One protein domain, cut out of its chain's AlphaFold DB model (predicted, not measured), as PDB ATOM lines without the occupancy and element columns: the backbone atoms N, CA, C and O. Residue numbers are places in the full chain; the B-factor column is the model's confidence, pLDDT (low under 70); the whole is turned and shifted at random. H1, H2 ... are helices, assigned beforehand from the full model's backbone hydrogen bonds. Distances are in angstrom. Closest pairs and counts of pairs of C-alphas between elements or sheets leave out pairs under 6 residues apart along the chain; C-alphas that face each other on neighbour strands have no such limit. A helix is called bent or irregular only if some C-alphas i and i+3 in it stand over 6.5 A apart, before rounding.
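What this domain is: This is residues 69 to 138 of the 509 residues of the protein "HNH domain-containing protein" of Clostridium sp. CAG:729 (UniProt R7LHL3). Two layers of three helices lie face to face: the first half, H1, H2 and H3, makes one layer, and H4, H5 and H6 make the other. Long H6 runs through its layer, with H2 over it, nearly aligned, and H3 over it at a slant, while short H1 and H4 meet near H6's last residues and H5 sits at the far edge. The printed part has 70 residues with six named helices, H1 to H6 in order, and no named strand; the class is all helix. It is compact, with a radius of gyration of the C-alphas of 10.6 A and spans of 29 by 23 by 16 A.

How they stand to each other: Begin at the hub, H6, residues 121 to 134, which touches the five other helices. H3, residues 86 to 96, touches it at a steep tilt of 51 degrees, the same way; look at the closest C-alphas, Ala 87 and Gln 123, 5.3 A apart. H2, residues 77 to 82, touches H6 at a shallow tilt of 2 degrees, opposite ways, closest at the C-alphas of Ala 78 and Ala 133, 6.7 A. H2 is irregular, with C-alphas 78 and 81 at 7.5 A. H5, residues 110 to 117, only just touches H6, with 3 pairs of C-alphas within 8 A, through residues 124 to 127 of H6 alone; the closest C-alphas are Ile 116 and Gln 124, 6.4 A. H1, residues 70 to 74, touches H3, closest at the C-alphas of Ala 70 and Ser 95, 5.7 A. H4, residues 103 to 107, touches H3 too, closest at the C-alphas of Ser 95 and Val 106, 6.3 A. H2 and H5 are apart. In H1, H3, H4, H5 and H6 every O i to N i+4 pair is within hydrogen-bond range; in H2 0 of 2 are, beside 2 of 3 O i to N i+3 pairs.

Where its parts are: Find C-alpha 121 at (100.328, 121.193, 99.147); from there H6 runs 19.9 A to C-alpha 134 at (105.256, 139.681, 104.680). H3 measures 15.4 A, H5 10.7 A, H2 10.0 A, H4 6.2 A and H1 5.9 A from first to last C-alpha. H1 begins at C-alpha 70, (108.605, 141.954, 98.359).

The domain as a whole: The C-alphas of Lys 118 and Ser 138 are the two farthest apart, 29.7 A. The printed part has no cut, and no link is long. The mean pLDDT of the printed part is 94.6, and no printed residue is under 70.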
ATOM      1  N   SER A  69     107.731 146.441 100.004       94.62
ATOM      2  CA  SER A  69     107.913 145.693  98.761       94.62
ATOM      3  C   SER A  69     108.484 144.307  99.060       94.62
ATOM      4  O   SER A  69     109.195 144.119 100.049       94.62
ATOM      5  N   ALA A  70     108.223 143.345  98.182       93.75
ATOM      6  CA  ALA A  70     108.605 141.954  98.359       93.75
ATOM      7  C   ALA A  70     110.107 141.796  98.625       93.75
ATOM      8  O   ALA A  70     110.504 141.099  99.554       93.75
ATOM      9  N   LYS A  71     110.947 142.549  97.897       90.25
ATOM     10  CA  LYS A  71     112.401 142.589  98.122       90.25
ATOM     11  C   LYS A  71     112.762 142.949  99.567       90.25
ATOM     12  O   LYS A  71     113.659 142.344 100.142       90.25
ATOM     13  N   ASN A  72     112.093 143.943 100.144       92.00
ATOM     14  CA  ASN A  72     112.389 144.409 101.497       92.00
ATOM     15  C   ASN A  72     111.744 143.517 102.564       92.00
ATOM     16  O   ASN A  72     112.370 143.257 103.587       92.00
ATOM     17  N   ALA A  73     110.528 143.028 102.315       94.19
ATOM     18  CA  ALA A  73     109.806 142.154 103.232       94.19
ATOM     19  C   ALA A  73     110.519 140.808 103.418       94.19
ATOM     20  O   ALA A  73     110.666 140.343 104.543       94.19
ATOM     21  N   LEU A  74     111.026 140.209 102.335       93.88
ATOM     22  CA  LEU A  74     111.718 138.917 102.383       93.88
ATOM     23  C   LEU A  74     113.054 138.965 103.136       93.88
ATOM     24  O   LEU A  74     113.493 137.937 103.638       93.88
ATOM     25  N   ASN A  75     113.675 140.142 103.246       91.56
ATOM     26  CA  ASN A  75     114.900 140.348 104.024       91.56
ATOM     27  C   ASN A  75     114.624 140.663 105.509       91.56
ATOM     28  O   ASN A  75     115.559 140.935 106.262       91.56
ATOM     29  N   ASN A  76     113.359 140.698 105.935       93.69
ATOM     30  CA  ASN A  76     112.992 140.977 107.319       93.69
ATOM     31  C   ASN A  76     113.125 139.719 108.193       93.69
ATOM     32  O   ASN A  76     112.801 138.614 107.757       93.69
ATOM     33  N   LYS A  77     113.529 139.893 109.458       90.56
ATOM     34  CA  LYS A  77     113.671 138.790 110.426       90.56
ATOM     35  C   LYS A  77     112.386 137.985 110.638       90.56
ATOM     36  O   LYS A  77     112.456 136.805 110.944       90.56
ATOM     37  N   ALA A  78     111.211 138.582 110.430       90.00
ATOM     38  CA  ALA A  78     109.934 137.875 110.509       90.00
ATOM     39  C   ALA A  78     109.828 136.690 109.528       90.00
ATOM     40  O   ALA A  78     109.010 135.796 109.739       90.00
ATOM     41  N   LEU A  79     110.636 136.680 108.462       94.00
ATOM     42  CA  LEU A  79     110.650 135.632 107.444       94.00
ATOM     43  C   LEU A  79     111.775 134.606 107.648       94.00
ATOM     44  O   LEU A  79     111.838 133.634 106.897       94.00
ATOM     45  N   GLU A  80     112.617 134.770 108.674       93.00
ATOM     46  CA  GLU A  80     113.715 133.854 109.015       93.00
ATOM     47  C   GLU A  80     113.293 132.371 109.089       93.00
ATOM     48  O   GLU A  80     114.004 131.545 108.511       93.00
ATOM     49  N   PRO A  81     112.117 132.003 109.652       94.69
ATOM     50  CA  PRO A  81     111.672 130.606 109.686       94.69
ATOM     51  C   PRO A  81     111.505 129.948 108.310       94.69
ATOM     52  O   PRO A  81     111.479 128.724 108.220       94.69
ATOM     53  N   PHE A  82     111.370 130.739 107.241       94.94
ATOM     54  CA  PHE A  82     111.111 130.238 105.894       94.94
ATOM     55  C   PHE A  82     112.345 130.239 104.994       94.94
ATOM     56  O   PHE A  82     112.282 129.627 103.937       94.94
ATOM     57  N   VAL A  83     113.455 130.883 105.376       93.94
ATOM     58  CA  VAL A  83     114.599 131.164 104.479       93.94
ATOM     59  C   VAL A  83     115.169 129.910 103.806       93.94
ATOM     60  O   VAL A  83     115.620 129.978 102.664       93.94
ATOM     61  N   ASN A  84     115.102 128.762 104.482       93.38
ATOM     62  CA  ASN A  84     115.629 127.489 103.986       93.38
ATOM     63  C   ASN A  84     114.582 126.621 103.260       93.38
ATOM     64  O   ASN A  84     114.869 125.469 102.944       93.38
ATOM     65  N   THR A  85     113.370 127.129 103.013       95.19
ATOM     66  CA  THR A  85     112.321 126.379 102.308       95.19
ATOM     67  C   THR A  85     112.369 126.631 100.803       95.19
ATOM     68  O   THR A  85     112.708 127.718 100.329       95.19
ATOM     69  N   GLU A  86     111.963 125.631 100.022       94.31
ATOM     70  CA  GLU A  86     111.808 125.778  98.572       94.31
ATOM     71  C   GLU A  86     110.764 126.847  98.220       94.31
ATOM     72  O   GLU A  86     110.976 127.658  97.320       94.31
ATOM     73  N   ALA A  87     109.679 126.919  99.002       95.75
ATOM     74  CA  ALA A  87     108.658 127.952  98.880       95.75
ATOM     75  C   ALA A  87     109.257 129.365  98.975       95.75
ATOM     76  O   ALA A  87     108.932 130.224  98.155       95.75
ATOM     77  N   TYR A  88     110.165 129.613  99.923       96.69
ATOM     78  CA  TYR A  88     110.830 130.909 100.056       96.69
ATOM     79  C   TYR A  88     111.710 131.243  98.853       96.69
ATOM     80  O   TYR A  88     111.650 132.370  98.357       96.69
ATOM     81  N   ASN A  89     112.470 130.276  98.334       96.06
ATOM     82  CA  ASN A  89     113.288 130.481  97.135       96.06
ATOM     83  C   ASN A  89     112.433 130.834  95.913       96.06
ATOM     84  O   ASN A  89     112.754 131.792  95.208       96.06
ATOM     85  N   ILE A  90     111.306 130.142  95.721       95.69
ATOM     86  CA  ILE A  90     110.346 130.451  94.655       95.69
ATOM     87  C   ILE A  90     109.799 131.868  94.830       95.69
ATOM     88  O   ILE A  90     109.868 132.679  93.908       95.69
ATOM     89  N   VAL A  91     109.298 132.213  96.020       96.12
ATOM     90  CA  VAL A  91     108.756 133.556  96.284       96.12
ATOM     91  C   VAL A  91     109.821 134.629  96.046       96.12
ATOM     92  O   VAL A  91     109.519 135.668  95.456       96.12
ATOM     93  N   LYS A  92     111.071 134.383  96.446       96.25
ATOM     94  CA  LYS A  92     112.205 135.288  96.236       96.25
ATOM     95  C   LYS A  92     112.529 135.482  94.756       96.25
ATOM     96  O   LYS A  92     112.712 136.623  94.335       96.25
ATOM     97  N   GLU A  93     112.544 134.412  93.963       95.44
ATOM     98  CA  GLU A  93     112.758 134.486  92.514       95.44
ATOM     99  C   GLU A  93     111.640 135.283  91.827       95.44
ATOM    100  O   GLU A  93     111.909 136.230  91.080       95.44
ATOM    101  N   LEU A  94     110.379 134.965  92.137       95.12
ATOM    102  CA  LEU A  94     109.217 135.675  91.596       95.12
ATOM    103  C   LEU A  94     109.246 137.162  91.971       95.12
ATOM    104  O   LEU A  94     108.968 138.026  91.139       95.12
ATOM    105  N   SER A  95     109.642 137.470  93.204       94.25
ATOM    106  CA  SER A  95     109.769 138.842  93.704       94.25
ATOM    107  C   SER A  95     110.891 139.623  93.017       94.25
ATOM    108  O   SER A  95     110.776 140.837  92.849       94.25
ATOM    109  N   GLY A  96     111.954 138.942  92.573       92.88
ATOM    110  CA  GLY A  96     113.042 139.541  91.798       92.88
ATOM    111  C   GLY A  96     112.574 140.144  90.469       92.88
ATOM    112  O   GLY A  96     113.099 141.174  90.052       92.88
ATOM    113  N   LYS A  97     111.532 139.566  89.854       93.44
ATOM    114  CA  LYS A  97     110.914 140.073  88.614       93.44
ATOM    115  C   LYS A  97     110.045 141.318  88.847       93.44
ATOM    116  O   LYS A  97     109.785 142.068  87.911       93.44
ATOM    117  N   TYR A  98     109.617 141.563  90.089       92.50
ATOM    118  CA  TYR A  98     108.671 142.626  90.452       92.50
ATOM    119  C   TYR A  98     109.079 143.361  91.747       92.50
ATOM    120  O   TYR A  98     108.317 143.395  92.716       92.50
ATOM    121  N   PRO A  99     110.258 144.010  91.792       84.38
ATOM    122  CA  PRO A  99     110.866 144.497  93.038       84.38
ATOM    123  C   PRO A  99     110.087 145.611  93.759       84.38
ATOM    124  O   PRO A  99     110.352 145.880  94.934       84.38
ATOM    125  N   GLY A 100     109.151 146.276  93.071       87.94
ATOM    126  CA  GLY A 100     108.306 147.342  93.618       87.94
ATOM    127  C   GLY A 100     106.948 146.888  94.169       87.94
ATOM    128  O   GLY A 100     106.278 147.696  94.804       87.94
ATOM    129  N   LYS A 101     106.544 145.632  93.940       93.69
ATOM    130  CA  LYS A 101     105.261 145.072  94.402       93.69
ATOM    131  C   LYS A 101     105.406 144.411  95.772       93.69
ATOM    132  O   LYS A 101     106.507 143.985  96.120       93.69
ATOM    133  N   SER A 102     104.329 144.308  96.549       94.88
ATOM    134  CA  SER A 102     104.300 143.471  97.761       94.88
ATOM    135  C   SER A 102     104.340 141.983  97.398       94.88
ATOM    136  O   SER A 102     104.053 141.610  96.260       94.88
ATOM    137  N   VAL A 103     104.666 141.102  98.350       95.31
ATOM    138  CA  VAL A 103     104.644 139.647  98.089       95.31
ATOM    139  C   VAL A 103     103.254 139.213  97.625       95.31
ATOM    140  O   VAL A 103     103.139 138.534  96.612       95.31
ATOM    141  N   HIS A 104     102.191 139.659  98.297       94.12
ATOM    142  CA  HIS A 104     100.821 139.321  97.911       94.12
ATOM    143  C   HIS A 104     100.492 139.738  96.467       94.12
ATOM    144  O   HIS A 104      99.906 138.967  95.704       94.12
ATOM    145  N   GLU A 105     100.913 140.938  96.060       94.44
ATOM    146  CA  GLU A 105     100.735 141.428  94.690       94.44
ATOM    147  C   GLU A 105     101.539 140.618  93.671       94.44
ATOM    148  O   GLU A 105     101.057 140.402  92.563       94.44
ATOM    149  N   VAL A 106     102.743 140.159  94.030       96.06
ATOM    150  CA  VAL A 106     103.555 139.269  93.187       96.06
ATOM    151  C   VAL A 106     102.863 137.922  93.001       96.06
ATOM    152  O   VAL A 106     102.783 137.431  91.879       96.06
ATOM    153  N   LEU A 107     102.334 137.325  94.068       95.31
ATOM    154  CA  LEU A 107     101.690 136.009  94.001       95.31
ATOM    155  C   LEU A 107     100.349 136.044  93.252       95.31
ATOM    156  O   LEU A 107      99.981 135.059  92.615       95.31
ATOM    157  N   SER A 108      99.662 137.188  93.265       95.00
ATOM    158  CA  SER A 108      98.383 137.395  92.569       95.00
ATOM    159  C   SER A 108      98.515 137.559  91.047       95.00
ATOM    160  O   SER A 108      97.509 137.662  90.348       95.00
ATOM    161  N   ILE A 109      99.740 137.613  90.514       96.06
ATOM    162  CA  ILE A 109      99.986 137.675  89.069       96.06
ATOM    163  C   ILE A 109      99.584 136.325  88.439       96.06
ATOM    164  O   ILE A 109     100.023 135.288  88.949       96.06
ATOM    165  N   PRO A 110      98.776 136.298  87.356       96.31
ATOM    166  CA  PRO A 110      98.239 135.055  86.791       96.31
ATOM    167  C   PRO A 110      99.301 133.992  86.480       96.31
ATOM    168  O   PRO A 110      99.117 132.816  86.807       96.31
ATOM    169  N   GLU A 111     100.439 134.397  85.917       95.69
ATOM    170  CA  GLU A 111     101.559 133.511  85.588       95.69
ATOM    171  C   GLU A 111     102.183 132.900  86.851       95.69
ATOM    172  O   GLU A 111     102.462 131.703  86.909       95.69
ATOM    173  N   ASN A 112     102.334 133.702  87.907       95.44
ATOM    174  CA  ASN A 112     102.884 133.255  89.186       95.44
ATOM    175  C   ASN A 112     101.915 132.317  89.911       95.44
ATOM    176  O   ASN A 112     102.334 131.319  90.493       95.44
ATOM    177  N   THR A 113     100.610 132.582  89.816       94.69
ATOM    178  CA  THR A 113      99.571 131.700  90.361       94.69
ATOM    179  C   THR A 113      99.642 130.301  89.736       94.69
ATOM    180  O   THR A 113      99.490 129.305  90.442       94.69
ATOM    181  N   GLN A 114      99.915 130.198  88.431       95.25
ATOM    182  CA  GLN A 114     100.110 128.907  87.754       95.25
ATOM    183  C   GLN A 114     101.354 128.164  88.261       95.25
ATOM    184  O   GLN A 114     101.309 126.946  88.425       95.25
ATOM    185  N   ILE A 115     102.448 128.879  88.545       94.44
ATOM    186  CA  ILE A 115     103.666 128.294  89.131       94.44
ATOM    187  C   ILE A 115     103.365 127.739  90.528       94.44
ATOM    188  O   ILE A 115     103.687 126.589  90.811       94.44
ATOM    189  N   ILE A 116     102.676 128.512  91.373       94.81
ATOM    190  CA  ILE A 116     102.330 128.111  92.748       94.81
ATOM    191  C   ILE A 116     101.419 126.876  92.757       94.81
ATOM    192  O   ILE A 116     101.615 125.975  93.569       94.81
ATOM    193  N   LYS A 117     100.460 126.781  91.826       95.25
ATOM    194  CA  LYS A 117      99.552 125.622  91.707       95.25
ATOM    195  C   LYS A 117     100.259 124.301  91.397       95.25
ATOM    196  O   LYS A 117      99.690 123.249  91.670       95.25
ATOM    197  N   LYS A 118     101.467 124.342  90.827       95.88
ATOM    198  CA  LYS A 118     102.277 123.149  90.528       95.88
ATOM    199  C   LYS A 118     103.085 122.654  91.729       95.88
ATOM    200  O   LYS A 118     103.652 121.569  91.662       95.88
ATOM    201  N   LEU A 119     103.152 123.437  92.805       95.19
ATOM    202  CA  LEU A 119     103.866 123.064  94.021       95.19
ATOM    203  C   LEU A 119     103.092 122.014  94.817       95.19
ATOM    204  O   LEU A 119     101.871 121.895  94.701       95.19
ATOM    205  N   THR A 120     103.797 121.293  95.684       96.69
ATOM    206  CA  THR A 120     103.168 120.386  96.648       96.69
ATOM    207  C   THR A 120     102.252 121.159  97.610       96.69
ATOM    208  O   THR A 120     102.505 122.336  97.891       96.69
ATOM    209  N   PRO A 121     101.216 120.525  98.192       96.50
ATOM    210  CA  PRO A 121     100.328 121.193  99.147       96.50
ATOM    211  C   PRO A 121     101.065 121.844 100.327       96.50
ATOM    212  O   PRO A 121     100.690 122.926 100.775       96.50
ATOM    213  N   HIS A 122     102.146 121.218 100.803       95.31
ATOM    214  CA  HIS A 122     102.972 121.763 101.879       95.31
ATOM    215  C   HIS A 122     103.682 123.059 101.461       95.31
ATOM    216  O   HIS A 122     103.603 124.063 102.163       95.31
ATOM    217  N   GLN A 123     104.288 123.080 100.272       95.38
ATOM    218  CA  GLN A 123     104.919 124.284  99.728       95.38
ATOM    219  C   GLN A 123     103.895 125.396  99.455       95.38
ATOM    220  O   GLN A 123     104.179 126.558  99.725       95.38
ATOM    221  N   GLN A 124     102.692 125.071  98.965       95.88
ATOM    222  CA  GLN A 124     101.620 126.062  98.773       95.88
ATOM    223  C   GLN A 124     101.193 126.707 100.101       95.88
ATOM    224  O   GLN A 124     100.965 127.922 100.174       95.88
ATOM    225  N   LEU A 125     101.117 125.906 101.168       95.75
ATOM    226  CA  LEU A 125     100.848 126.402 102.514       95.75
ATOM    227  C   LEU A 125     101.963 127.342 102.989       95.75
ATOM    228  O   LEU A 125     101.668 128.410 103.526       95.75
ATOM    229  N   ASP A 126     103.225 126.990 102.755       96.69
ATOM    230  CA  ASP A 126     104.359 127.841 103.118       96.69
ATOM    231  C   ASP A 126     104.402 129.140 102.307       96.69
ATOM    232  O   ASP A 126     104.600 130.201 102.894       96.69
ATOM    233  N   VAL A 127     104.099 129.113 101.002       97.06
ATOM    234  CA  VAL A 127     103.919 130.333 100.189       97.06
ATOM    235  C   VAL A 127     102.855 131.245 100.810       97.06
ATOM    236  O   VAL A 127     103.064 132.452 100.944       97.06
ATOM    237  N   THR A 128     101.733 130.671 101.250       95.69
ATOM    238  CA  THR A 128     100.656 131.423 101.911       95.69
ATOM    239  C   THR A 128     101.120 132.017 103.243       95.69
ATOM    240  O   THR A 128     100.845 133.181 103.535       95.69
ATOM    241  N   ARG A 129     101.866 131.255 104.052       96.38
ATOM    242  CA  ARG A 129     102.424 131.729 105.330       96.38
ATOM    243  C   ARG A 129     103.452 132.842 105.137       96.38
ATOM    244  O   ARG A 129     103.415 133.818 105.883       96.38
ATOM    245  N   ILE A 130     104.308 132.732 104.123       96.94
ATOM    246  CA  ILE A 130     105.263 133.775 103.733       96.94
ATOM    247  C   ILE A 130     104.512 135.050 103.348       96.94
ATOM    248  O   ILE A 130     104.850 136.121 103.848       96.94
ATOM    249  N   ALA A 131     103.462 134.945 102.525       95.69
ATOM    250  CA  ALA A 131     102.636 136.089 102.148       95.69
ATOM    251  C   ALA A 131     102.027 136.772 103.384       95.69
ATOM    252  O   ALA A 131     102.234 137.966 103.594       95.69
ATOM    253  N   LEU A 132     101.388 136.002 104.271       95.00
ATOM    254  CA  LEU A 132     100.785 136.521 105.503       95.00
ATOM    255  C   LEU A 132     101.802 137.152 106.463       95.00
ATOM    256  O   LEU A 132     101.477 138.128 107.137       95.00
ATOM    257  N   ALA A 133     103.016 136.606 106.564       95.31
ATOM    258  CA  ALA A 133     104.084 137.192 107.372       95.31
ATOM    259  C   ALA A 133     104.608 138.490 106.742       95.31
ATOM    260  O   ALA A 133     104.803 139.482 107.441       95.31
ATOM    261  N   SER A 134     104.779 138.510 105.418       95.38
ATOM    262  CA  SER A 134     105.256 139.681 104.680       95.38
ATOM    263  C   SER A 134     104.265 140.848 104.683       95.38
ATOM    264  O   SER A 134     104.691 141.995 104.786       95.38
ATOM    265  N   ASP A 135     102.958 140.568 104.677       94.00
ATOM    266  CA  ASP A 135     101.901 141.584 104.763       94.00
ATOM    267  C   ASP A 135     101.910 142.320 106.109       94.00
ATOM    268  O   ASP A 135     101.329 143.395 106.227       94.00
ATOM    269  N   LYS A 136     102.587 141.767 107.125       95.88
ATOM    270  CA  LYS A 136     102.769 142.385 108.445       95.88
ATOM    271  C   LYS A 136     104.048 143.219 108.554       95.88
ATOM    272  O   LYS A 136     104.244 143.874 109.578       95.88
ATOM    273  N   VAL A 137     104.903 143.208 107.529       96.69
ATOM    274  CA  VAL A 137     106.149 143.984 107.473       96.69
ATOM    275  C   VAL A 137     105.892 145.298 106.747       96.69
ATOM    276  O   VAL A 137     105.422 145.321 105.607       96.69
ATOM    277  N   SER A 138     106.241 146.411 107.390       97.38
ATOM    278  CA  SER A 138     106.103 147.734 106.776       97.38
ATOM    279  C   SER A 138     107.380 148.203 106.077       97.38
ATOM    280  O   SER A 138     108.473 147.663 106.261       97.38
TER     281      SER A 138